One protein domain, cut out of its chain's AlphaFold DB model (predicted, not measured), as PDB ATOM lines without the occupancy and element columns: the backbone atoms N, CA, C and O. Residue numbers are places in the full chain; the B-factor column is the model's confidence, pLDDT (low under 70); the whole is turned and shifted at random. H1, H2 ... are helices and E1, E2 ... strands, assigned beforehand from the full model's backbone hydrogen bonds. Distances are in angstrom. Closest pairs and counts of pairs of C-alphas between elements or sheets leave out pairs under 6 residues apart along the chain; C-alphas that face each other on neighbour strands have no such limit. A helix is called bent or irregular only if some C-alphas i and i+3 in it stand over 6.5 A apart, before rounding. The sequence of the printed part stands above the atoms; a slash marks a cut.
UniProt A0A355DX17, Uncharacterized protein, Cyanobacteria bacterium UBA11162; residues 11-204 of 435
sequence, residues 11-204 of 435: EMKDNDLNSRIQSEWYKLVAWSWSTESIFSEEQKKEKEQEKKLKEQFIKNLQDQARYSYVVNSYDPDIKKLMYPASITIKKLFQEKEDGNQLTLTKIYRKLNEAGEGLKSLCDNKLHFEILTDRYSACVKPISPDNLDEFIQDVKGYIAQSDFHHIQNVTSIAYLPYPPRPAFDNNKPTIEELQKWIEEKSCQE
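This is residues 11 to 204 of the 435 residues of an uncharacterized protein of Cyanobacteria bacterium UBA11162 (UniProt A0A355DX17). A small three-strand sheet sits near the middle, with the long helix H1 crossing over one face at a slant and the helical hairpin H2-H3 packing on its edge strand E1. H6 packs on the later part of H1, short H4 touches H1 and the end of H3, and H5 lies at one far end of the long axis. The printed part has 194 residues, with six named helices and three named strands in the order H1 H2 H3 H4 E1 E2 H5 E3 H6; the mixed sheet runs E1 E3 E2, and the class is mostly helix. It is compact, with a radius of gyration of the C-alphas of 17.0 A and spans of 51 by 42 by 34 A.

H1, residues 11 to 33, begins at C-alpha 11 (134.315, 131.381, 122.710) and is 32.5 A long. H2, residues 44 to 73, is the longest helix at 43.7 A. H3, residues 76 to 93, is 27.0 A long, with a kink of 25 degrees near residue 83. H4 is residues 104 to 111, E1 residues 126 to 131 and E2 residues 138 to 141. H5, residues 144 to 155, is only just irregular: C-alphas 145 and 148 are 6.9 A apart. E3, residues 171 to 176, is 16.1 A long. H6, residues 190 to 203, is 20.3 A long and ends at C-alpha 203 (140.983, 134.398, 143.080).

H1 is the hub and, with the sheet, makes two layers, a helix on one face of a sheet, at a height over the sheet of 8.3 A. It touches H6 with residues 26 to 33 alone, at a steep tilt of 44 degrees, opposite ways; the closest C-alphas, of Ala 30 and Leu 193, are 5.3 A apart. H1 also touches H4, about perpendicular at 87 degrees, closest at the C-alphas of Leu 28 and Tyr 108, 6.8 A. E1 and E3 are parallel, with N 127 and O 171 at 2.9 A; E3 and E2 are antiparallel, with N 140 and O 172 at 2.8 A. H2 and H3 form a hairpin at a shallow tilt of 25 degrees, closest at the C-alphas of Tyr 67 and Met 82, 5.0 A; each only grazes the sheet. H5 touches no helix but is near H3. Every O i to N i+4 pair is within hydrogen-bond range in H1, H2, H4 and H6, against 10 of 14 in H3 and 6 of 8 in H5.

The C-alphas farthest apart, of Glu 42 and Asp 145, are 54.4 A apart. The printed part has no cut. The links H4 to E1, H5 to E3 and E3 to H6 are long. The mean pLDDT of the printed part is 72.0, and 67 residues are under 70, among them residues 65 to 81, 178 to 188 and 196 to 204.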
ATOM      1  N   GLU A  11     133.840 131.005 121.367       37.56
ATOM      2  CA  GLU A  11     134.315 131.381 122.710       37.56
ATOM      3  C   GLU A  11     133.222 131.256 123.792       37.56
ATOM      4  O   GLU A  11     133.492 130.781 124.893       37.56
ATOM      5  N   MET A  12     131.959 131.605 123.494       31.23
ATOM      6  CA  MET A  12     130.846 131.414 124.445       31.23
ATOM      7  C   MET A  12     130.490 129.939 124.695       31.23
ATOM      8  O   MET A  12     130.048 129.613 125.795       31.23
ATOM      9  N   LYS A  13     130.661 129.041 123.712       50.03
ATOM     10  CA  LYS A  13     130.414 127.596 123.893       50.03
ATOM     11  C   LYS A  13     131.546 126.910 124.654       50.03
ATOM     12  O   LYS A  13     131.273 126.036 125.474       50.03
ATOM     13  N   ASP A  14     132.783 127.336 124.419       53.19
ATOM     14  CA  ASP A  14     133.959 126.805 125.111       53.19
ATOM     15  C   ASP A  14     133.975 127.227 126.589       53.19
ATOM     16  O   ASP A  14     134.282 126.414 127.463       53.19
ATOM     17  N   ASN A  15     133.529 128.451 126.901       57.41
ATOM     18  CA  ASN A  15     133.367 128.914 128.284       57.41
ATOM     19  C   ASN A  15     132.275 128.149 129.057       57.41
ATOM     20  O   ASN A  15     132.448 127.889 130.250       57.41
ATOM     21  N   ASP A  16     131.180 127.749 128.399       70.50
ATOM     22  CA  ASP A  16     130.129 126.922 129.015       70.50
ATOM     23  C   ASP A  16     130.626 125.493 129.286       70.50
ATOM     24  O   ASP A  16     130.427 124.956 130.375       70.50
ATOM     25  N   LEU A  17     131.355 124.887 128.341       72.50
ATOM     26  CA  LEU A  17     131.925 123.549 128.519       72.50
ATOM     27  C   LEU A  17     132.990 123.514 129.626       72.50
ATOM     28  O   LEU A  17     132.939 122.629 130.481       72.50
ATOM     29  N   ASN A  18     133.915 124.480 129.641       72.44
ATOM     30  CA  ASN A  18     134.936 124.601 130.686       72.44
ATOM     31  C   ASN A  18     134.291 124.746 132.067       72.44
ATOM     32  O   ASN A  18     134.623 123.993 132.979       72.44
ATOM     33  N   SER A  19     133.308 125.639 132.200       73.00
ATOM     34  CA  SER A  19     132.605 125.867 133.470       73.00
ATOM     35  C   SER A  19     131.870 124.615 133.960       73.00
ATOM     36  O   SER A  19     131.876 124.307 135.155       73.00
ATOM     37  N   ARG A  20     131.266 123.847 133.043       77.88
ATOM     38  CA  ARG A  20     130.561 122.599 133.375       77.88
ATOM     39  C   ARG A  20     131.517 121.483 133.777       77.88
ATOM     40  O   ARG A  20     131.283 120.846 134.800       77.88
ATOM     41  N   ILE A  21     132.604 121.281 133.031       80.31
ATOM     42  CA  ILE A  21     133.663 120.321 133.381       80.31
ATOM     43  C   ILE A  21     134.265 120.668 134.739       80.31
ATOM     44  O   ILE A  21     134.419 119.786 135.578       80.31
ATOM     45  N   GLN A  22     134.551 121.948 134.972       78.88
ATOM     46  CA  GLN A  22     135.104 122.438 136.227       78.88
ATOM     47  C   GLN A  22     134.175 122.139 137.408       78.88
ATOM     48  O   GLN A  22     134.608 121.559 138.400       78.88
ATOM     49  N   SER A  23     132.886 122.460 137.283       80.25
ATOM     50  CA  SER A  23     131.902 122.189 138.335       80.25
ATOM     51  C   SER A  23     131.705 120.687 138.588       80.25
ATOM     52  O   SER A  23     131.714 120.250 139.742       80.25
ATOM     53  N   GLU A  24     131.576 119.878 137.526       84.56
ATOM     54  CA  GLU A  24     131.470 118.414 137.631       84.56
ATOM     55  C   GLU A  24     132.688 117.827 138.360       84.56
ATOM     56  O   GLU A  24     132.559 116.988 139.257       84.56
ATOM     57  N   TRP A  25     133.875 118.308 137.995       85.31
ATOM     58  CA  TRP A  25     135.143 117.875 138.555       85.31
ATOM     59  C   TRP A  25     135.304 118.265 140.029       85.31
ATOM     60  O   TRP A  25     135.654 117.416 140.850       85.31
ATOM     61  N   TYR A  26     134.989 119.509 140.405       82.19
ATOM     62  CA  TYR A  26     135.165 119.994 141.784       82.19
ATOM     63  C   TYR A  26     134.279 119.270 142.773       82.19
ATOM     64  O   TYR A  26     134.731 118.957 143.871       82.19
ATOM     65  N   LYS A  27     133.062 118.909 142.369       83.12
ATOM     66  CA  LYS A  27     132.177 118.067 143.179       83.12
ATOM     67  C   LYS A  27     132.794 116.704 143.480       83.12
ATOM     68  O   LYS A  27     132.722 116.236 144.613       83.12
ATOM     69  N   LEU A  28     133.416 116.067 142.488       85.94
ATOM     70  CA  LEU A  28     134.070 114.770 142.676       85.94
ATOM     71  C   LEU A  28     135.337 114.873 143.527       85.94
ATOM     72  O   LEU A  28     135.561 114.023 144.389       85.94
ATOM     73  N   VAL A  29     136.145 115.913 143.322       80.25
ATOM     74  CA  VAL A  29     137.332 116.172 144.146       80.25
ATOM     75  C   VAL A  29     136.923 116.451 145.597       80.25
ATOM     76  O   VAL A  29     137.418 115.783 146.503       80.25
ATOM     77  N   ALA A  30     135.945 117.329 145.824       76.00
ATOM     78  CA  ALA A  30     135.388 117.609 147.147       76.00
ATOM     79  C   ALA A  30     134.827 116.345 147.819       76.00
ATOM     80  O   ALA A  30     135.126 116.070 148.981       76.00
ATOM     81  N   TRP A  31     134.075 115.520 147.086       85.69
ATOM     82  CA  TRP A  31     133.596 114.227 147.585       85.69
ATOM     83  C   TRP A  31     134.738 113.288 147.979       85.69
ATOM     84  O   TRP A  31     134.650 112.611 149.006       85.69
ATOM     85  N   SER A  32     135.814 113.246 147.191       79.44
ATOM     86  CA  SER A  32     136.973 112.411 147.502       79.44
ATOM     87  C   SER A  32     137.667 112.854 148.793       79.44
ATOM     88  O   SER A  32     138.134 112.014 149.554       79.44
ATOM     89  N   TRP A  33     137.651 114.155 149.100       69.00
ATOM     90  CA  TRP A  33     138.223 114.711 150.328       69.00
ATOM     91  C   TRP A  33     137.308 114.610 151.545       69.00
ATOM     92  O   TRP A  33     137.779 114.752 152.675       69.00
ATOM     93  N   SER A  34     136.008 114.397 151.355       73.38
ATOM     94  CA  SER A  34     135.082 114.352 152.477       73.38
ATOM     95  C   SER A  34     135.246 113.061 153.281       73.38
ATOM     96  O   SER A  34     135.335 111.951 152.747       73.38
ATOM     97  N   THR A  35     135.234 113.194 154.606       72.06
ATOM     98  CA  THR A  35     135.162 112.035 155.515       72.06
ATOM     99  C   THR A  35     133.739 111.500 155.656       72.06
ATOM    100  O   THR A  35     133.526 110.443 156.244       72.06
ATOM    101  N   GLU A  36     132.758 112.259 155.171       75.12
ATOM    102  CA  GLU A  36     131.350 111.889 155.190       75.12
ATOM    103  C   GLU A  36     131.018 110.967 154.018       75.12
ATOM    104  O   GLU A  36     131.553 111.087 152.910       75.12
ATOM    105  N   SER A  37     130.128 110.020 154.293       82.69
ATOM    106  CA  SER A  37     129.560 109.146 153.278       82.69
ATOM    107  C   SER A  37     128.280 109.768 152.748       82.69
ATOM    108  O   SER A  37     127.452 110.235 153.527       82.69
ATOM    109  N   ILE A  38     128.092 109.714 151.431       87.19
ATOM    110  CA  ILE A  38     126.844 110.164 150.794       87.19
ATOM    111  C   ILE A  38     125.703 109.141 150.933       87.19
ATOM    112  O   ILE A  38     124.597 109.358 150.434       87.19
ATOM    113  N   PHE A  39     125.978 107.992 151.556       87.81
ATOM    114  CA  PHE A  39     125.024 106.919 151.806       87.81
ATOM    115  C   PHE A  39     124.653 106.858 153.290       87.81
ATOM    116  O   PHE A  39     125.474 107.110 154.178       87.81
ATOM    117  N   SER A  40     123.405 106.488 153.574       85.06
ATOM    118  CA  SER A  40     122.913 106.391 154.950       85.06
ATOM    119  C   SER A  40     123.499 105.176 155.690       85.06
ATOM    120  O   SER A  40     124.112 104.292 155.088       85.06
ATOM    121  N   GLU A  41     123.363 105.116 157.019       81.88
ATOM    122  CA  GLU A  41     123.852 103.988 157.841       81.88
ATOM    123  C   GLU A  41     123.199 102.642 157.483       81.88
ATOM    124  O   GLU A  41     123.791 101.575 157.661       81.88
ATOM    125  N   GLU A  42     121.995 102.678 156.918       85.38
ATOM    126  CA  GLU A  42     121.274 101.500 156.445       85.38
ATOM    127  C   GLU A  42     121.901 100.907 155.166       85.38
ATOM    128  O   GLU A  42     121.718  99.725 154.877       85.38
ATOM    129  N   GLN A  43     122.703 101.687 154.432       85.50
ATOM    130  CA  GLN A  43     123.312 101.328 153.143       85.50
ATOM    131  C   GLN A  43     124.761 100.833 153.297       85.50
ATOM    132  O   GLN A  43     125.688 101.288 152.624       85.50
ATOM    133  N   LYS A  44     124.987  99.887 154.218       85.31
ATOM    134  CA  LYS A  44     126.340  99.438 154.611       85.31
ATOM    135  C   LYS A  44     127.207  98.951 153.445       85.31
ATOM    136  O   LYS A  44     128.417  99.171 153.450       85.31
ATOM    137  N   LYS A  45     126.611  98.273 152.459       87.19
ATOM    138  CA  LYS A  45     127.339  97.740 151.298       87.19
ATOM    139  C   LYS A  45     127.836  98.873 150.401       87.19
ATOM    140  O   LYS A  45     128.983  98.844 149.966       87.19
ATOM    141  N   GLU A  46     126.993  99.864 150.150       88.12
ATOM    142  CA  GLU A  46     127.312 101.046 149.361       88.12
ATOM    143  C   GLU A  46     128.353 101.916 150.061       88.12
ATOM    144  O   GLU A  46     129.277 102.361 149.391       88.12
ATOM    145  N   LYS A  47     128.292 102.074 151.392       86.94
ATOM    146  CA  LYS A  47     129.335 102.775 152.172       86.94
ATOM    147  C   LYS A  47     130.716 102.140 152.013       86.94
ATOM    148  O   LYS A  47     131.708 102.829 151.796       86.94
ATOM    149  N   GLU A  48     130.787 100.814 152.087       85.88
ATOM    150  CA  GLU A  48     132.044 100.080 151.902       85.88
ATOM    151  C   GLU A  48     132.558 100.180 150.454       85.88
ATOM    152  O   GLU A  48     133.760 100.304 150.217       85.88
ATOM    153  N   GLN A  49     131.654 100.146 149.471       87.62
ATOM    154  CA  GLN A  49     132.010 100.378 148.069       87.62
ATOM    155  C   GLN A  49     132.458 101.824 147.823       87.62
ATOM    156  O   GLN A  49     133.395 102.038 147.059       87.62
ATOM    157  N   GLU A  50     131.826 102.803 148.473       87.75
ATOM    158  CA  GLU A  50     132.176 104.220 148.392       87.75
ATOM    159  C   GLU A  50     133.592 104.442 148.903       87.75
ATOM    160  O   GLU A  50     134.396 105.047 148.202       87.75
ATOM    161  N   LYS A  51     133.922 103.887 150.072       81.94
ATOM    162  CA  LYS A  51     135.264 103.972 150.648       81.94
ATOM    163  C   LYS A  51     136.334 103.458 149.678       81.94
ATOM    164  O   LYS A  51     137.286 104.172 149.377       81.94
ATOM    165  N   LYS A  52     136.138 102.261 149.116       82.31
ATOM    166  CA  LYS A  52     137.062 101.677 148.126       82.31
ATOM    167  C   LYS A  52     137.170 102.516 146.858       82.31
ATOM    168  O   LYS A  52     138.253 102.645 146.295       82.31
ATOM    169  N   LEU A  53     136.051 103.075 146.398       84.44
ATOM    170  CA  LEU A  53     136.027 103.919 145.210       84.44
ATOM    171  C   LEU A  53     136.742 105.254 145.454       84.44
ATOM    172  O   LEU A  53     137.482 105.682 144.575       84.44
ATOM    173  N   LYS A  54     136.576 105.874 146.633       81.00
ATOM    174  CA  LYS A  54     137.329 107.073 147.040       81.00
ATOM    175  C   LYS A  54     138.829 106.793 147.024       81.00
ATOM    176  O   LYS A  54     139.562 107.496 146.338       81.00
ATOM    177  N   GLU A  55     139.266 105.723 147.686       74.31
ATOM    178  CA  GLU A  55     140.681 105.322 147.751       74.31
ATOM    179  C   GLU A  55     141.275 105.083 146.356       74.31
ATOM    180  O   GLU A  55     142.355 105.578 146.028       74.31
ATOM    181  N   GLN A  56     140.550 104.358 145.499       78.19
ATOM    182  CA  GLN A  56     140.981 104.109 144.126       78.19
ATOM    183  C   GLN A  56     141.033 105.397 143.295       78.19
ATOM    184  O   GLN A  56     141.969 105.583 142.515       78.19
ATOM    185  N   PHE A  57     140.033 106.267 143.434       81.31
ATOM    186  CA  PHE A  57     139.964 107.528 142.708       81.31
ATOM    187  C   PHE A  57     141.127 108.439 143.100       81.31
ATOM    188  O   PHE A  57     141.902 108.806 142.222       81.31
ATOM    189  N   ILE A  58     141.321 108.692 144.399       72.50
ATOM    190  CA  ILE A  58     142.430 109.496 144.936       72.50
ATOM    191  C   ILE A  58     143.765 108.973 144.419       72.50
ATOM    192  O   ILE A  58     144.538 109.735 143.843       72.50
ATOM    193  N   LYS A  59     144.012 107.663 144.537       69.62
ATOM    194  CA  LYS A  59     145.257 107.060 144.059       69.62
ATOM    195  C   LYS A  59     145.496 107.336 142.571       69.62
ATOM    196  O   LYS A  59     146.600 107.703 142.185       69.62
ATOM    197  N   ASN A  60     144.472 107.177 141.734       74.44
ATOM    198  CA  ASN A  60     144.606 107.409 140.298       74.44
ATOM    199  C   ASN A  60     144.851 108.890 139.970       74.44
ATOM    200  O   ASN A  60     145.681 109.177 139.107       74.44
ATOM    201  N   LEU A  61     144.174 109.815 140.665       73.81
ATOM    202  CA  LEU A  61     144.416 111.256 140.531       73.81
ATOM    203  C   LEU A  61     145.859 111.601 140.889       73.81
ATOM    204  O   LEU A  61     146.537 112.295 140.135       73.81
ATOM    205  N   GLN A  62     146.338 111.067 142.010       68.12
ATOM    206  CA  GLN A  62     147.693 111.284 142.495       68.12
ATOM    207  C   GLN A  62     148.748 110.711 141.536       68.12
ATOM    208  O   GLN A  62     149.740 111.374 141.231       68.12
ATOM    209  N   ASP A  63     148.535 109.488 141.044       65.94
ATOM    210  CA  ASP A  63     149.435 108.843 140.087       65.94
ATOM    211  C   ASP A  63     149.497 109.638 138.776       65.94
ATOM    212  O   ASP A  63     150.593 109.874 138.266       65.94
ATOM    213  N   GLN A  64     148.357 110.097 138.250       73.50
ATOM    214  CA  GLN A  64     148.360 110.876 137.018       73.50
ATOM    215  C   GLN A  64     148.991 112.256 137.210       73.50
ATOM    216  O   GLN A  64     149.870 112.609 136.431       73.50
ATOM    217  N   ALA A  65     148.611 112.992 138.256       66.06
ATOM    218  CA  ALA A  65     149.231 114.266 138.614       66.06
ATOM    219  C   ALA A  65     150.762 114.160 138.658       66.06
ATOM    220  O   ALA A  65     151.481 114.979 138.080       66.06
ATOM    221  N   ARG A  66     151.263 113.091 139.293       61.06
ATOM    222  CA  ARG A  66     152.693 112.783 139.359       61.06
ATOM    223  C   ARG A  66     153.299 112.598 137.968       61.06
ATOM    224  O   ARG A  66     154.375 113.132 137.712       61.06
ATOM    225  N   TYR A  67     152.662 111.830 137.087       62.84
ATOM    226  CA  TYR A  67     153.197 111.581 135.747       62.84
ATOM    227  C   TYR A  67     153.135 112.814 134.846       62.84
ATOM    228  O   TYR A  67     154.142 113.117 134.212       62.84
ATOM    229  N   SER A  68     152.013 113.542 134.833       64.00
ATOM    230  CA  SER A  68     151.847 114.780 134.059       64.00
ATOM    231  C   SER A  68     152.947 115.783 134.398       64.00
ATOM    232  O   SER A  68     153.604 116.328 133.514       64.00
ATOM    233  N   TYR A  69     153.218 115.967 135.690       56.72
ATOM    234  CA  TYR A  69     154.275 116.861 136.145       56.72
ATOM    235  C   TYR A  69     155.664 116.438 135.646       56.72
ATOM    236  O   TYR A  69     156.421 117.267 135.138       56.72
ATOM    237  N   VAL A  70     155.998 115.147 135.757       53.59
ATOM    238  CA  VAL A  70     157.304 114.632 135.328       53.59
ATOM    239  C   VAL A  70     157.505 114.773 133.821       53.59
ATOM    240  O   VAL A  70     158.593 115.163 133.396       53.59
ATOM    241  N   VAL A  71     156.469 114.485 133.030       60.38
ATOM    242  CA  VAL A  71     156.495 114.637 131.570       60.38
ATOM    243  C   VAL A  71     156.746 116.088 131.180       60.38
ATOM    244  O   VAL A  71     157.622 116.354 130.361       60.38
ATOM    245  N   ASN A  72     156.025 117.020 131.807       54.56
ATOM    246  CA  ASN A  72     156.107 118.439 131.468       54.56
ATOM    247  C   ASN A  72     157.398 119.105 131.956       54.56
ATOM    248  O   ASN A  72     157.819 120.103 131.382       54.56
ATOM    249  N   SER A  73     158.026 118.567 133.003       48.66
ATOM    250  CA  SER A  73     159.136 119.250 133.676       48.66
ATOM    251  C   SER A  73     160.498 118.595 133.448       48.66
ATOM    252  O   SER A  73     161.508 119.287 133.507       48.66
ATOM    253  N   TYR A  74     160.576 117.280 133.201       47.22
ATOM    254  CA  TYR A  74     161.860 116.565 133.270       47.22
ATOM    255  C   TYR A  74     162.062 115.518 132.176       47.22
ATOM    256  O   TYR A  74     163.112 115.517 131.526       47.22
ATOM    257  N   ASP A  75     161.099 114.621 131.966       53.06
ATOM    258  CA  ASP A  75     161.307 113.407 131.175       53.06
ATOM    259  C   ASP A  75     160.095 113.052 130.292       53.06
ATOM    260  O   ASP A  75     159.119 112.470 130.783       53.06
ATOM    261  N   PRO A  76     160.172 113.343 128.979       60.19
ATOM    262  CA  PRO A  76     159.152 112.951 128.015       60.19
ATOM    263  C   PRO A  76     158.892 111.438 127.967       60.19
ATOM    264  O   PRO A  76     157.769 111.038 127.668       60.19
ATOM    265  N   ASP A  77     159.855 110.579 128.324       61.53
ATOM    266  CA  ASP A  77     159.699 109.118 128.237       61.53
ATOM    267  C   ASP A  77     158.708 108.558 129.276       61.53
ATOM    268  O   ASP A  77     158.266 107.406 129.194       61.53
ATOM    269  N   ILE A  78     158.308 109.376 130.255       62.47
ATOM    270  CA  ILE A  78     157.305 109.044 131.277       62.47
ATOM    271  C   ILE A  78     155.874 109.176 130.756       62.47
ATOM    272  O   ILE A  78     154.942 108.668 131.391       62.47
ATOM    273  N   LYS A  79     155.694 109.703 129.538       66.12
ATOM    274  CA  LYS A  79     154.424 109.642 128.803       66.12
ATOM    275  C   LYS A  79     153.846 108.225 128.771       66.12
ATOM    276  O   LYS A  79     152.634 108.053 128.920       66.12
ATOM    277  N   LYS A  80     154.715 107.203 128.745       67.75
ATOM    278  CA  LYS A  80     154.335 105.782 128.812       67.75
ATOM    279  C   LYS A  80     153.546 105.372 130.055       67.75
ATOM    280  O   LYS A  80     152.834 104.376 130.021       67.75
ATOM    281  N   LEU A  81     153.685 106.113 131.153       65.69
ATOM    282  CA  LEU A  81     152.959 105.894 132.407       65.69
ATOM    283  C   LEU A  81     151.784 106.870 132.565       65.69
ATOM    284  O   LEU A  81     150.757 106.505 133.139       65.69
ATOM    285  N   MET A  82     151.912 108.082 132.015       72.81
ATOM    286  CA  MET A  82     150.883 109.124 132.061       72.81
ATOM    287  C   MET A  82     149.595 108.703 131.340       72.81
ATOM    288  O   MET A  82     148.508 108.780 131.920       72.81
ATOM    289  N   TYR A  83     149.703 108.213 130.101       77.69
ATOM    290  CA  TYR A  83     148.528 107.874 129.294       77.69
ATOM    291  C   TYR A  83     147.697 106.714 129.872       77.69
ATOM    292  O   TYR A  83     146.476 106.864 129.976       77.69
ATOM    293  N   PRO A  84     148.292 105.595 130.338       78.81
ATOM    294  CA  PRO A  84     147.536 104.558 131.041       78.81
ATOM    295  C   PRO A  84     146.826 105.056 132.310       78.81
ATOM    296  O   PRO A  84     145.698 104.636 132.586       78.81
ATOM    297  N   ALA A  85     147.446 105.962 133.078       74.31
ATOM    298  CA  ALA A  85     146.834 106.531 134.281       74.31
ATOM    299  C   ALA A  85     145.604 107.391 133.941       74.31
ATOM    300  O   ALA A  85     144.543 107.206 134.540       74.31
ATOM    301  N   SER A  86     145.705 108.238 132.910       80.69
ATOM    302  CA  SER A  86     144.576 109.021 132.386       80.69
ATOM    303  C   SER A  86     143.409 108.127 131.944       80.69
ATOM    304  O   SER A  86     142.258 108.334 132.339       80.69
ATOM    305  N   ILE A  87     143.697 107.052 131.199       80.50
ATOM    306  CA  ILE A  87     142.681 106.074 130.775       80.50
ATOM    307  C   ILE A  87     142.038 105.387 131.980       80.50
ATOM    308  O   ILE A  87     140.833 105.135 131.976       80.50
ATOM    309  N   THR A  88     142.812 105.097 133.025       81.56
ATOM    310  CA  THR A  88     142.288 104.478 134.248       81.56
ATOM    311  C   THR A  88     141.284 105.394 134.946       81.56
ATOM    312  O   THR A  88     140.223 104.921 135.345       81.56
ATOM    313  N   ILE A  89     141.562 106.700 135.027       79.62
ATOM    314  CA  ILE A  89     140.607 107.695 135.538       79.62
ATOM    315  C   ILE A  89     139.358 107.729 134.652       79.62
ATOM    316  O   ILE A  89     138.243 107.620 135.158       79.62
ATOM    317  N   LYS A  90     139.528 107.780 133.326       79.56
ATOM    318  CA  LYS A  90     138.402 107.804 132.380       79.56
ATOM    319  C   LYS A  90     137.491 106.578 132.510       79.56
ATOM    320  O   LYS A  90     136.268 106.700 132.473       79.56
ATOM    321  N   LYS A  91     138.070 105.402 132.751       79.25
ATOM    322  CA  LYS A  91     137.334 104.155 133.016       79.25
ATOM    323  C   LYS A  91     136.519 104.191 134.313       79.25
ATOM    324  O   LYS A  91     135.564 103.431 134.418       79.25
ATOM    325  N   LEU A  92     136.862 105.038 135.289       80.38
ATOM    326  CA  LEU A  92     136.053 105.209 136.504       80.38
ATOM    327  C   LEU A  92     134.764 106.011 136.248       80.38
ATOM    328  O   LEU A  92     133.793 105.852 136.996       80.38
ATOM    329  N   PHE A  93     134.742 106.846 135.204       77.25
ATOM    330  CA  PHE A  93     133.555 107.596 134.774       77.25
ATOM    331  C   PHE A  93     132.601 106.756 133.928       77.25
ATOM    332  O   PHE A  93     131.380 106.883 134.040       77.25
ATOM    333  N   GLN A  94     133.150 105.864 133.107       72.00
ATOM    334  CA  GLN A  94     132.366 105.007 132.228       72.00
ATOM    335  C   GLN A  94     131.622 103.939 133.045       72.00
ATOM    336  O   GLN A  94     132.223 103.143 133.768       72.00
ATOM    337  N   GLU A  95     130.290 103.929 132.949       61.53
ATOM    338  CA  GLU A  95     129.462 102.897 133.573       61.53
ATOM    339  C   GLU A  95     129.825 101.529 132.969       61.53
ATOM    340  O   GLU A  95     129.703 101.319 131.764       61.53
ATOM    341  N   LYS A  96     130.262 100.572 133.796       57.16
ATOM    342  CA  LYS A  96     130.142  99.157 133.430       57.16
ATOM    343  C   LYS A  96     128.712  98.736 133.747       57.16
ATOM    344  O   LYS A  96     128.253  98.966 134.864       57.16
ATOM    345  N   GLU A  97     128.031  98.115 132.788       48.41
ATOM    346  CA  GLU A  97     126.627  97.668 132.885       48.41
ATOM    347  C   GLU A  97     126.357  96.616 133.978       48.41
ATOM    348  O   GLU A  97     125.229  96.150 134.137       48.41
ATOM    349  N   ASP A  98     127.356  96.249 134.777       53.53
ATOM    350  CA  ASP A  98     127.169  95.331 135.888       53.53
ATOM    351  C   ASP A  98     126.537  96.091 137.070       53.53
ATOM    352  O   ASP A  98     127.205  96.758 137.867       53.53
ATOM    353  N   GLY A  99     125.203  96.044 137.153       56.12
ATOM    354  CA  GLY A  99     124.360  96.879 138.024       56.12
ATOM    355  C   GLY A  99     124.693  96.874 139.525       56.12
ATOM    356  O   GLY A  99     124.194  97.727 140.260       56.12
ATOM    357  N   ASN A 100     125.580  95.985 139.978       61.53
ATOM    358  CA  ASN A 100     125.946  95.757 141.376       61.53
ATOM    359  C   ASN A 100     127.159  96.558 141.896       61.53
ATOM    360  O   ASN A 100     127.448  96.484 143.098       61.53
ATOM    361  N   GLN A 101     127.871  97.299 141.039       75.00
ATOM    362  CA  GLN A 101     129.035  98.102 141.438       75.00
ATOM    363  C   GLN A 101     128.707  99.605 141.503       75.00
ATOM    364  O   GLN A 101     128.001 100.151 140.644       75.00
ATOM    365  N   LEU A 102     129.214 100.282 142.534       80.94
ATOM    366  CA  LEU A 102     129.196 101.739 142.653       80.94
ATOM    367  C   LEU A 102     130.228 102.374 141.703       80.94
ATOM    368  O   LEU A 102     131.364 101.912 141.629       80.94
ATOM    369  N   THR A 103     129.835 103.422 140.977       82.88
ATOM    370  CA  THR A 103     130.661 104.121 139.971       82.88
ATOM    371  C   THR A 103     130.713 105.620 140.259       82.88
ATOM    372  O   THR A 103     129.829 106.135 140.948       82.88
ATOM    373  N   LEU A 104     131.687 106.350 139.692       86.00
ATOM    374  CA  LEU A 104     131.764 107.809 139.870       86.00
ATOM    375  C   LEU A 104     130.537 108.526 139.298       86.00
ATOM    376  O   LEU A 104     130.081 109.507 139.870       86.00
ATOM    377  N   THR A 105     129.926 107.991 138.241       83.00
ATOM    378  CA  THR A 105     128.663 108.516 137.700       83.00
ATOM    379  C   THR A 105     127.496 108.354 138.682       83.00
ATOM    380  O   THR A 105     126.687 109.270 138.830       83.00
ATOM    381  N   LYS A 106     127.414 107.227 139.407       82.88
ATOM    382  CA  LYS A 106     126.403 107.023 140.465       82.88
ATOM    383  C   LYS A 106     126.657 107.921 141.679       82.88
ATOM    384  O   LYS A 106     125.698 108.457 142.228       82.88
ATOM    385  N   ILE A 107     127.924 108.094 142.069       87.56
ATOM    386  CA  ILE A 107     128.341 109.057 143.100       87.56
ATOM    387  C   ILE A 107     127.899 110.462 142.699       87.56
ATOM    388  O   ILE A 107     127.150 111.097 143.433       87.56
ATOM    389  N   TYR A 108     128.278 110.911 141.502       86.50
ATOM    390  CA  TYR A 108     127.951 112.242 141.008       86.50
ATOM    391  C   TYR A 108     126.445 112.491 140.966       86.50
ATOM    392  O   TYR A 108     125.982 113.526 141.428       86.50
ATOM    393  N   ARG A 109     125.652 111.515 140.504       84.44
ATOM    394  CA  ARG A 109     124.184 111.612 140.506       84.44
ATOM    395  C   ARG A 109     123.598 111.740 141.915       84.44
ATOM    396  O   ARG A 109     122.542 112.335 142.071       84.44
ATOM    397  N   LYS A 110     124.243 111.166 142.936       84.69
ATOM    398  CA  LYS A 110     123.829 111.345 144.335       84.69
ATOM    399  C   LYS A 110     124.266 112.683 144.919       84.69
ATOM    400  O   LYS A 110     123.508 113.251 145.689       84.69
ATOM    401  N   LEU A 111     125.443 113.177 144.540       83.56
ATOM    402  CA  LEU A 111     125.907 114.524 144.890       83.56
ATOM    403  C   LEU A 111     125.059 115.612 144.224       83.56
ATOM    404  O   LEU A 111     124.936 116.715 144.740       83.56
ATOM    405  N   ASN A 112     124.505 115.310 143.052       78.81
ATOM    406  CA  ASN A 112     123.744 116.234 142.236       78.81
ATOM    407  C   ASN A 112     122.262 115.842 142.273       78.81
ATOM    408  O   ASN A 112     121.788 115.095 141.420       78.81
ATOM    409  N   GLU A 113     121.527 116.360 143.261       66.62
ATOM    410  CA  GLU A 113     120.104 116.063 143.517       66.62
ATOM    411  C   GLU A 113     119.195 116.220 142.279       66.62
ATOM    412  O   GLU A 113     118.151 115.577 142.181       66.62
ATOM    413  N   ALA A 114     119.626 117.015 141.293       60.12
ATOM    414  CA  ALA A 114     118.976 117.191 139.994       60.12
ATOM    415  C   ALA A 114     118.988 115.937 139.088       60.12
ATOM    416  O   ALA A 114     118.352 115.931 138.035       60.12
ATOM    417  N   GLY A 115     119.721 114.877 139.447       53.16
ATOM    418  CA  GLY A 115     119.763 113.618 138.697       53.16
ATOM    419  C   GLY A 115     120.520 113.684 137.365       53.16
ATOM    420  O   GLY A 115     120.578 112.684 136.641       53.16
ATOM    421  N   GLU A 116     121.125 114.828 137.030       60.94
ATOM    422  CA  GLU A 116     121.967 114.960 135.844       60.94
ATOM    423  C   GLU A 116     123.234 114.107 135.993       60.94
ATOM    424  O   GLU A 116     123.941 114.166 137.001       60.94
ATOM    425  N   GLY A 117     123.497 113.270 134.987       59.84
ATOM    426  CA  GLY A 117     124.697 112.438 134.935       59.84
ATOM    427  C   GLY A 117     125.962 113.241 134.634       59.84
ATOM    428  O   GLY A 117     125.900 114.397 134.224       59.84
ATOM    429  N   LEU A 118     127.107 112.576 134.777       70.50
ATOM    430  CA  LEU A 118     128.453 113.099 134.532       70.50
ATOM    431  C   LEU A 118     128.754 113.254 133.022       70.50
ATOM    432  O   LEU A 118     129.655 112.611 132.485       70.50
ATOM    433  N   LYS A 119     127.916 113.997 132.289       69.75
ATOM    434  CA  LYS A 119     127.901 113.977 130.816       69.75
ATOM    435  C   LYS A 119     129.160 114.585 130.207       69.75
ATOM    436  O   LYS A 119     129.630 114.059 129.202       69.75
ATOM    437  N   SER A 120     129.694 115.651 130.800       75.44
ATOM    438  CA  SER A 120     130.827 116.385 130.230       75.44
ATOM    439  C   SER A 120     132.126 115.598 130.416       75.44
ATOM    440  O   SER A 120     132.859 115.376 129.456       75.44
ATOM    441  N   LEU A 121     132.363 115.057 131.615       75.69
ATOM    442  CA  LEU A 121     133.524 114.196 131.898       75.69
ATOM    443  C   LEU A 121     133.421 112.775 131.297       75.69
ATOM    444  O   LEU A 121     134.416 112.055 131.224       75.69
ATOM    445  N   CYS A 122     132.246 112.340 130.833       74.88
ATOM    446  CA  CYS A 122     132.111 111.086 130.079       74.88
ATOM    447  C   CYS A 122     132.349 111.247 128.569       74.88
ATOM    448  O   CYS A 122     132.277 110.249 127.847       74.88
ATOM    449  N   ASP A 123     132.618 112.458 128.063       79.25
ATOM    450  CA  ASP A 123     132.785 112.663 126.624       79.25
ATOM    451  C   ASP A 123     134.013 111.897 126.094       79.25
ATOM    452  O   ASP A 123     135.165 112.061 126.519       79.25
ATOM    453  N   ASN A 124     133.769 111.024 125.118       76.06
ATOM    454  CA  ASN A 124     134.815 110.251 124.460       76.06
ATOM    455  C   ASN A 124     135.788 111.135 123.667       76.06
ATOM    456  O   ASN A 124     136.896 110.686 123.390       76.06
ATOM    457  N   LYS A 125     135.421 112.394 123.399       82.62
ATOM    458  CA  LYS A 125     136.263 113.399 122.746       82.62
ATOM    459  C   LYS A 125     137.343 114.017 123.630       82.62
ATOM    460  O   LYS A 125     138.230 114.677 123.091       82.62
ATOM    461  N   LEU A 126     137.288 113.812 124.946       80.38
ATOM    462  CA  LEU A 126     138.224 114.422 125.891       80.38
ATOM    463  C   LEU A 126     139.313 113.447 126.340       80.38
ATOM    464  O   LEU A 126     139.020 112.337 126.778       80.38
ATOM    465  N   HIS A 127     140.571 113.866 126.304       83.19
ATOM    466  CA  HIS A 127     141.638 113.249 127.092       83.19
ATOM    467  C   HIS A 127     141.819 114.022 128.399       83.19
ATOM    468  O   HIS A 127     141.696 115.241 128.384       83.19
ATOM    469  N   PHE A 128     142.100 113.349 129.517       82.75
ATOM    470  CA  PHE A 128     142.295 114.031 130.800       82.75
ATOM    471  C   PHE A 128     143.766 114.166 131.143       82.75
ATOM    472  O   PHE A 128     144.499 113.183 131.076       82.75
ATOM    473  N   GLU A 129     144.156 115.350 131.600       80.50
ATOM    474  CA  GLU A 129     145.443 115.625 132.228       80.50
ATOM    475  C   GLU A 129     145.222 116.228 133.612       80.50
ATOM    476  O   GLU A 129     144.772 117.364 133.727       80.50
ATOM    477  N   ILE A 130     145.500 115.461 134.675       77.00
ATOM    478  CA  ILE A 130     145.445 116.003 136.036       77.00
ATOM    479  C   ILE A 130     146.677 116.879 136.243       77.00
ATOM    480  O   ILE A 130     147.810 116.426 136.050       77.00
ATOM    481  N   LEU A 131     146.433 118.109 136.685       68.56
ATOM    482  CA  LEU A 131     147.431 119.113 137.016       68.56
ATOM    483  C   LEU A 131     147.360 119.453 138.506       68.56
ATOM    484  O   LEU A 131     146.276 119.625 139.048       68.56
ATOM    485  N   THR A 132     148.499 119.563 139.184       60.69
ATOM    486  CA  THR A 132     148.550 119.964 140.607       60.69
ATOM    487  C   THR A 132     148.803 121.446 140.807       60.69
ATOM    488  O   THR A 132     148.749 121.912 141.930       60.69
ATOM    489  N   ASP A 133     149.143 122.179 139.757       52.59
ATOM    490  CA  ASP A 133     149.629 123.561 139.778       52.59
ATOM    491  C   ASP A 133     148.562 124.589 139.386       52.59
ATOM    492  O   ASP A 133     148.877 125.756 139.176       52.59
ATOM    493  N   ARG A 134     147.301 124.158 139.274       58.69
ATOM    494  CA  ARG A 134     146.177 125.018 138.902       58.69
ATOM    495  C   ARG A 134     144.996 124.816 139.827       58.69
ATOM    496  O   ARG A 134     144.807 123.741 140.393       58.69
ATOM    497  N   TYR A 135     144.161 125.846 139.880       55.66
ATOM    498  CA  TYR A 135     142.856 125.827 140.529       55.66
ATOM    499  C   TYR A 135     141.703 125.954 139.538       55.66
ATOM    500  O   TYR A 135     140.579 126.092 139.998       55.66
ATOM    501  N   SER A 136     141.949 125.908 138.224       61.19
ATOM    502  CA  SER A 136     140.932 126.033 137.171       61.19
ATOM    503  C   SER A 136     141.086 124.933 136.125       61.19
ATOM    504  O   SER A 136     142.200 124.493 135.829       61.19
ATOM    505  N   ALA A 137     139.958 124.450 135.597       67.88
ATOM    506  CA  ALA A 137     139.962 123.475 134.515       67.88
ATOM    507  C   ALA A 137     140.043 124.189 133.163       67.88
ATOM    508  O   ALA A 137     139.426 125.233 132.957       67.88
ATOM    509  N   CYS A 138     140.772 123.606 132.216       77.56
ATOM    510  CA  CYS A 138     140.909 124.159 130.874       77.56
ATOM    511  C   CYS A 138     140.787 123.047 129.838       77.56
ATOM    512  O   CYS A 138     141.516 122.061 129.897       77.56
ATOM    513  N   VAL A 139     139.899 123.207 128.862       78.75
ATOM    514  CA  VAL A 139     139.858 122.349 127.679       78.75
ATOM    515  C   VAL A 139     140.573 123.045 126.533       78.75
ATOM    516  O   VAL A 139     140.188 124.140 126.126       78.75
ATOM    517  N   LYS A 140     141.595 122.390 125.983       79.94
ATOM    518  CA  LYS A 140     142.286 122.841 124.774       79.94
ATOM    519  C   LYS A 140     141.994 121.889 123.615       79.94
ATOM    520  O   LYS A 140     142.192 120.681 123.773       79.94
ATOM    521  N   PRO A 141     141.545 122.393 122.456       79.88
ATOM    522  CA  PRO A 141     141.428 121.569 121.264       79.88
ATOM    523  C   PRO A 141     142.818 121.117 120.808       79.88
ATOM    524  O   PRO A 141     143.779 121.887 120.845       79.88
ATOM    525  N   ILE A 142     142.918 119.870 120.360       78.69
ATOM    526  CA  ILE A 142     144.110 119.375 119.672       78.69
ATOM    527  C   ILE A 142     144.034 119.906 118.241       78.69
ATOM    528  O   ILE A 142     143.016 119.727 117.565       78.69
ATOM    529  N   SER A 143     145.079 120.595 117.776       78.19
ATOM    530  CA  SER A 143     145.100 121.062 116.389       78.19
ATOM    531  C   SER A 143     145.051 119.859 115.437       78.19
ATOM    532  O   SER A 143     145.639 118.819 115.743       78.19
ATOM    533  N   PRO A 144     144.389 119.972 114.271       74.38
ATOM    534  CA  PRO A 144     144.349 118.884 113.292       74.38
ATOM    535  C   PRO A 144     145.745 118.381 112.905       74.38
ATOM    536  O   PRO A 144     145.942 117.178 112.775       74.38
ATOM    537  N   ASP A 145     146.712 119.297 112.812       74.75
ATOM    538  CA  ASP A 145     148.100 118.994 112.449       74.75
ATOM    539  C   ASP A 145     148.846 118.196 113.536       74.75
ATOM    540  O   ASP A 145     149.749 117.430 113.216       74.75
ATOM    541  N   ASN A 146     148.433 118.317 114.804       77.44
ATOM    542  CA  ASN A 146     149.051 117.618 115.938       77.44
ATOM    543  C   ASN A 146     148.247 116.383 116.378       77.44
ATOM    544  O   ASN A 146     148.685 115.644 117.261       77.44
ATOM    545  N   LEU A 147     147.058 116.152 115.808       79.12
ATOM    546  CA  LEU A 147     146.174 115.062 116.221       79.12
ATOM    547  C   LEU A 147     146.759 113.692 115.874       79.12
ATOM    548  O   LEU A 147     146.748 112.791 116.712       79.12
ATOM    549  N   ASP A 148     147.301 113.540 114.667       78.69
ATOM    550  CA  ASP A 148     147.935 112.289 114.252       78.69
ATOM    551  C   ASP A 148     149.190 112.002 115.086       78.69
ATOM    552  O   ASP A 148     149.400 110.862 115.500       78.69
ATOM    553  N   GLU A 149     149.985 113.032 115.396       80.25
ATOM    554  CA  GLU A 149     151.149 112.911 116.279       80.25
ATOM    555  C   GLU A 149     150.729 112.468 117.684       80.25
ATOM    556  O   GLU A 149     151.248 111.474 118.190       80.25
ATOM    557  N   PHE A 150     149.719 113.119 118.271       79.75
ATOM    558  CA  PHE A 150     149.158 112.734 119.566       79.75
ATOM    559  C   PHE A 150     148.647 111.286 119.566       79.75
ATOM    560  O   PHE A 150     148.963 110.511 120.468       79.75
ATOM    561  N   ILE A 151     147.880 110.884 118.548       79.31
ATOM    562  CA  ILE A 151     147.335 109.523 118.457       79.31
ATOM    563  C   ILE A 151     148.462 108.490 118.350       79.31
ATOM    564  O   ILE A 151     148.377 107.444 118.998       79.31
ATOM    565  N   GLN A 152     149.502 108.750 117.551       78.50
ATOM    566  CA  GLN A 152     150.644 107.838 117.416       78.50
ATOM    567  C   GLN A 152     151.465 107.752 118.704       78.50
ATOM    568  O   GLN A 152     151.815 106.642 119.110       78.50
ATOM    569  N   ASP A 153     151.708 108.888 119.361       76.56
ATOM    570  CA  ASP A 153     152.412 108.967 120.644       76.56
ATOM    571  C   ASP A 153     151.690 108.101 121.688       76.56
ATOM    572  O   ASP A 153     152.252 107.156 122.240       76.56
ATOM    573  N   VAL A 154     150.379 108.298 121.855       77.00
ATOM    574  CA  VAL A 154     149.570 107.522 122.807       77.00
ATOM    575  C   VAL A 154     149.514 106.034 122.445       77.00
ATOM    576  O   VAL A 154     149.584 105.179 123.334       77.00
ATOM    577  N   LYS A 155     149.403 105.691 121.152       78.38
ATOM    578  CA  LYS A 155     149.321 104.298 120.676       78.38
ATOM    579  C   LYS A 155     150.522 103.460 121.104       78.38
ATOM    580  O   LYS A 155     150.359 102.268 121.356       78.38
ATOM    581  N   GLY A 156     151.704 104.071 121.193       76.19
ATOM    582  CA  GLY A 156     152.926 103.404 121.641       76.19
ATOM    583  C   GLY A 156     152.885 102.939 123.100       76.19
ATOM    584  O   GLY A 156     153.698 102.106 123.497       76.19
ATOM    585  N   TYR A 157     151.933 103.440 123.893       77.06
ATOM    586  CA  TYR A 157     151.966 103.338 125.351       77.06
ATOM    587  C   TYR A 157     150.747 102.682 125.995       77.06
ATOM    588  O   TYR A 157     150.781 102.379 127.188       77.06
ATOM    589  N   ILE A 158     149.671 102.448 125.245       75.12
ATOM    590  CA  ILE A 158     148.419 101.917 125.795       75.12
ATOM    591  C   ILE A 158     148.048 100.577 125.166       75.12
ATOM    592  O   ILE A 158     148.415 100.267 124.034       75.12
ATOM    593  N   ALA A 159     147.291  99.764 125.906       73.38
ATOM    594  CA  ALA A 159     146.800  98.494 125.393       73.38
ATOM    595  C   ALA A 159     145.893  98.714 124.172       73.38
ATOM    596  O   ALA A 159     145.093  99.648 124.132       73.38
ATOM    597  N   GLN A 160     145.950  97.801 123.199       72.81
ATOM    598  CA  GLN A 160     145.133  97.887 121.984       72.81
ATOM    599  C   GLN A 160     143.624  97.933 122.287       72.81
ATOM    600  O   GLN A 160     142.882  98.612 121.584       72.81
ATOM    601  N   SER A 161     143.180  97.277 123.367       71.06
ATOM    602  CA  SER A 161     141.792  97.325 123.850       71.06
ATOM    603  C   SER A 161     141.346  98.723 124.285       71.06
ATOM    604  O   SER A 161     140.161  99.033 124.225       71.06
ATOM    605  N   ASP A 162     142.287  99.562 124.712       73.06
ATOM    606  CA  ASP A 162     142.024 100.904 125.229       73.06
ATOM    607  C   ASP A 162     142.169 101.976 124.140       73.06
ATOM    608  O   ASP A 162     141.710 103.107 124.303       73.06
ATOM    609  N   PHE A 163     142.756 101.610 122.997       74.88
ATOM    610  CA  PHE A 163     143.024 102.516 121.883       74.88
ATOM    611  C   PHE A 163     141.751 103.094 121.253       74.88
ATOM    612  O   PHE A 163     141.749 104.238 120.799       74.88
ATOM    613  N   HIS A 164     140.633 102.367 121.303       70.12
ATOM    614  CA  HIS A 164     139.337 102.857 120.827       70.12
ATOM    615  C   HIS A 164     138.854 104.124 121.555       70.12
ATOM    616  O   HIS A 164     138.111 104.917 120.975       70.12
ATOM    617  N   HIS A 165     139.302 104.359 122.796       67.81
ATOM    618  CA  HIS A 165     138.995 105.594 123.522       67.81
ATOM    619  C   HIS A 165     139.802 106.800 123.033       67.81
ATOM    620  O   HIS A 165     139.357 107.926 123.229       67.81
ATOM    621  N   ILE A 166     140.959 106.575 122.408       74.81
ATOM    622  CA  ILE A 166     141.872 107.630 121.951       74.81
ATOM    623  C   ILE A 166     141.563 108.066 120.520       74.81
ATOM    624  O   ILE A 166     141.695 109.239 120.201       74.81
ATOM    625  N   GLN A 167     141.059 107.156 119.682       76.94
ATOM    626  CA  GLN A 167     140.718 107.442 118.279       76.94
ATOM    627  C   GLN A 167     139.701 108.575 118.091       76.94
ATOM    628  O   GLN A 167     139.639 109.166 117.019       76.94
ATOM    629  N   ASN A 168     138.894 108.857 119.115       79.31
ATOM    630  CA  ASN A 168     137.850 109.879 119.067       79.31
ATOM    631  C   ASN A 168     138.224 111.158 119.827       79.31
ATOM    632  O   ASN A 168     137.403 112.072 119.890       79.31
ATOM    633  N   VAL A 169     139.423 111.224 120.422       82.50
ATOM    634  CA  VAL A 169     139.879 112.394 121.179       82.50
ATOM    635  C   VAL A 169     140.102 113.557 120.220       82.50
ATOM    636  O   VAL A 169     140.754 113.415 119.196       82.50
ATOM    637  N   THR A 170     139.556 114.717 120.570       82.75
ATOM    638  CA  THR A 170     139.727 115.972 119.818       82.75
ATOM    639  C   THR A 170     140.188 117.123 120.706       82.75
ATOM    640  O   THR A 170     140.635 118.143 120.189       82.75
ATOM    641  N   SER A 171     140.146 116.950 122.031       83.44
ATOM    642  CA  SER A 171     140.584 117.954 122.998       83.44
ATOM    643  C   SER A 171     141.233 117.311 124.222       83.44
ATOM    644  O   SER A 171     140.899 116.185 124.602       83.44
ATOM    645  N   ILE A 172     142.118 118.059 124.876       82.06
ATOM    646  CA  ILE A 172     142.698 117.727 126.180       82.06
ATOM    647  C   ILE A 172     142.026 118.607 127.230       82.06
ATOM    648  O   ILE A 172     142.016 119.830 127.111       82.06
ATOM    649  N   ALA A 173     141.447 117.981 128.248       83.31
ATOM    650  CA  ALA A 173     140.921 118.629 129.434       83.31
ATOM    651  C   ALA A 173     141.966 118.543 130.554       83.31
ATOM    652  O   ALA A 173     142.230 117.472 131.103       83.31
ATOM    653  N   TYR A 174     142.548 119.691 130.879       80.62
ATOM    654  CA  TYR A 174     143.434 119.900 132.010       80.62
ATOM    655  C   TYR A 174     142.585 120.118 133.257       80.62
ATOM    656  O   TYR A 174     141.845 121.097 133.345       80.62
ATOM    657  N   LEU A 175     142.653 119.181 134.194       80.62
ATOM    658  CA  LEU A 175     141.795 119.137 135.370       80.62
ATOM    659  C   LEU A 175     142.639 119.366 136.630       80.62
ATOM    660  O   LEU A 175     143.597 118.626 136.860       80.62
ATOM    661  N   PRO A 176     142.313 120.360 137.466       72.00
ATOM    662  CA  PRO A 176     143.132 120.682 138.623       72.00
ATOM    663  C   PRO A 176     142.884 119.690 139.763       72.00
ATOM    664  O   PRO A 176     141.744 119.395 140.105       72.00
ATOM    665  N   TYR A 177     143.929 119.214 140.420       70.94
ATOM    666  CA  TYR A 177     143.837 118.504 141.692       70.94
ATOM    667  C   TYR A 177     144.474 119.374 142.780       70.94
ATOM    668  O   TYR A 177     145.652 119.182 143.097       70.94
ATOM    669  N   PRO A 178     143.730 120.378 143.296       58.28
ATOM    670  CA  PRO A 178     144.259 121.291 144.298       58.28
ATOM    671  C   PRO A 178     144.567 120.550 145.605       58.28
ATOM    672  O   PRO A 178     144.136 119.417 145.801       58.28
ATOM    673  N   PRO A 179     145.307 121.143 146.545       55.44
ATOM    674  CA  PRO A 179     145.470 120.550 147.860       55.44
ATOM    675  C   PRO A 179     144.141 120.587 148.605       55.44
ATOM    676  O   PRO A 179     143.345 121.522 148.476       55.44
ATOM    677  N   ARG A 180     143.948 119.607 149.480       57.00
ATOM    678  CA  ARG A 180     142.859 119.652 150.445       57.00
ATOM    679  C   ARG A 180     143.095 120.810 151.437       57.00
ATOM    680  O   ARG A 180     144.153 120.836 152.068       57.00
ATOM    681  N   PRO A 181     142.147 121.745 151.620       49.81
ATOM    682  CA  PRO A 181     142.290 122.863 152.559       49.81
ATOM    683  C   PRO A 181     142.450 122.442 154.022       49.81
ATOM    684  O   PRO A 181     141.903 121.425 154.450       49.81
ATOM    685  N   ALA A 182     143.144 123.285 154.792       45.59
ATOM    686  CA  ALA A 182     143.131 123.291 156.254       45.59
ATOM    687  C   ALA A 182     141.802 123.871 156.770       45.59
ATOM    688  O   ALA A 182     141.620 125.084 156.738       45.59
ATOM    689  N   PHE A 183     140.867 123.028 157.218       48.22
ATOM    690  CA  PHE A 183     139.669 123.476 157.941       48.22
ATOM    691  C   PHE A 183     139.890 123.282 159.438       48.22
ATOM    692  O   PHE A 183     140.198 122.173 159.855       48.22
ATOM    693  N   ASP A 184     139.714 124.326 160.246       43.97
ATOM    694  CA  ASP A 184     139.877 124.241 161.700       43.97
ATOM    695  C   ASP A 184     138.847 123.269 162.309       43.97
ATOM    696  O   ASP A 184     137.679 123.601 162.498       43.97
ATOM    697  N   ASN A 185     139.286 122.045 162.621       42.69
ATOM    698  CA  ASN A 185     138.628 121.048 163.479       42.69
ATOM    699  C   ASN A 185     137.237 120.522 163.089       42.69
ATOM    700  O   ASN A 185     136.726 119.637 163.781       42.69
ATOM    701  N   ASN A 186     136.652 120.959 161.981       50.50
ATOM    702  CA  ASN A 186     135.398 120.410 161.482       50.50
ATOM    703  C   ASN A 186     135.674 119.499 160.290       50.50
ATOM    704  O   ASN A 186     136.438 119.855 159.400       50.50
ATOM    705  N   LYS A 187     135.064 118.307 160.286       61.75
ATOM    706  CA  LYS A 187     134.940 117.471 159.085       61.75
ATOM    707  C   LYS A 187     134.165 118.314 158.070       61.75
ATOM    708  O   LYS A 187     132.964 118.470 158.275       61.75
ATOM    709  N   PRO A 188     134.821 118.913 157.062       64.75
ATOM    710  CA  PRO A 188     134.133 119.856 156.207       64.75
ATOM    711  C   PRO A 188     133.118 119.088 155.368       64.75
ATOM    712  O   PRO A 188     133.402 117.974 154.897       64.75
ATOM    713  N   THR A 189     131.935 119.663 155.202       73.88
ATOM    714  CA  THR A 189     130.918 119.072 154.339       73.88
ATOM    715  C   THR A 189     131.399 119.110 152.887       73.88
ATOM    716  O   THR A 189     132.309 119.861 152.513       73.88
ATOM    717  N   ILE A 190     130.791 118.290 152.031       75.81
ATOM    718  CA  ILE A 190     131.100 118.307 150.593       75.81
ATOM    719  C   ILE A 190     130.826 119.698 149.997       75.81
ATOM    720  O   ILE A 190     131.586 120.158 149.150       75.81
ATOM    721  N   GLU A 191     129.791 120.387 150.483       75.50
ATOM    722  CA  GLU A 191     129.419 121.741 150.059       75.50
ATOM    723  C   GLU A 191     130.464 122.786 150.470       75.50
ATOM    724  O   GLU A 191     130.839 123.633 149.660       75.50
ATOM    725  N   GLU A 192     130.987 122.708 151.698       73.44
ATOM    726  CA  GLU A 192     132.057 123.593 152.180       73.44
ATOM    727  C   GLU A 192     133.346 123.407 151.374       73.44
ATOM    728  O   GLU A 192     133.986 124.385 150.979       73.44
ATOM    729  N   LEU A 193     133.708 122.153 151.080       69.19
ATOM    730  CA  LEU A 193     134.858 121.822 150.238       69.19
ATOM    731  C   LEU A 193     134.666 122.333 148.809       69.19
ATOM    732  O   LEU A 193     135.575 122.950 148.261       69.19
ATOM    733  N   GLN A 194     133.494 122.110 148.212       72.44
ATOM    734  CA  GLN A 194     133.202 122.569 146.856       72.44
ATOM    735  C   GLN A 194     133.298 124.095 146.765       72.44
ATOM    736  O   GLN A 194     134.005 124.611 145.900       72.44
ATOM    737  N   LYS A 195     132.655 124.809 147.697       74.19
ATOM    738  CA  LYS A 195     132.692 126.271 147.756       74.19
ATOM    739  C   LYS A 195     134.121 126.794 147.891       74.19
ATOM    740  O   LYS A 195     134.487 127.750 147.215       74.19
ATOM    741  N   TRP A 196     134.947 126.150 148.714       69.56
ATOM    742  CA  TRP A 196     136.351 126.531 148.857       69.56
ATOM    743  C   TRP A 196     137.141 126.372 147.548       69.56
ATOM    744  O   TRP A 196     137.889 127.275 147.174       69.56
ATOM    745  N   ILE A 197     136.968 125.252 146.832       64.50
ATOM    746  CA  ILE A 197     137.652 125.024 145.547       64.50
ATOM    747  C   ILE A 197     137.205 126.080 144.522       64.50
ATOM    748  O   ILE A 197     138.038 126.652 143.816       64.50
ATOM    749  N   GLU A 198     135.907 126.387 144.476       67.44
ATOM    750  CA  GLU A 198     135.343 127.424 143.604       67.44
ATOM    751  C   GLU A 198     135.910 128.818 143.925       67.44
ATOM    752  O   GLU A 198     136.367 129.520 143.019       67.44
ATOM    753  N   GLU A 199     135.968 129.207 145.200       69.38
ATOM    754  CA  GLU A 199     136.553 130.483 145.632       69.38
ATOM    755  C   GLU A 199     138.029 130.608 145.235       69.38
ATOM    756  O   GLU A 199     138.445 131.667 144.757       69.38
ATOM    757  N   LYS A 200     138.817 129.534 145.372       63.12
ATOM    758  CA  LYS A 200     140.227 129.525 144.954       63.12
ATOM    759  C   LYS A 200     140.398 129.644 143.447       63.12
ATOM    760  O   LYS A 200     141.230 130.429 143.001       63.12
ATOM    761  N   SER A 201     139.548 128.970 142.677       62.47
ATOM    762  CA  SER A 201     139.559 129.059 141.212       62.47
ATOM    763  C   SER A 201     139.292 130.473 140.677       62.47
ATOM    764  O   SER A 201     139.781 130.833 139.611       62.47
ATOM    765  N   CYS A 202     138.552 131.300 141.428       58.47
ATOM    766  CA  CYS A 202     138.199 132.667 141.034       58.47
ATOM    767  C   CYS A 202     139.225 133.729 141.467       58.47
ATOM    768  O   CYS A 202     139.219 134.839 140.931       58.47
ATOM    769  N   GLN A 203     140.054 133.434 142.475       52.59
ATOM    770  CA  GLN A 203     140.983 134.398 143.080       52.59
ATOM    771  C   GLN A 203     142.328 134.482 142.354       52.59
ATOM    772  O   GLN A 203     142.979 135.527 142.395       52.59
ATOM    773  N   GLU A 204     142.742 133.420 141.671       51.94
ATOM    774  CA  GLU A 204     144.002 133.397 140.938       51.94
ATOM    775  C   GLU A 204     143.761 133.782 139.478       51.94
ATOM    776  O   GLU A 204     143.148 133.046 138.706       51.94
TER     777      GLU A 204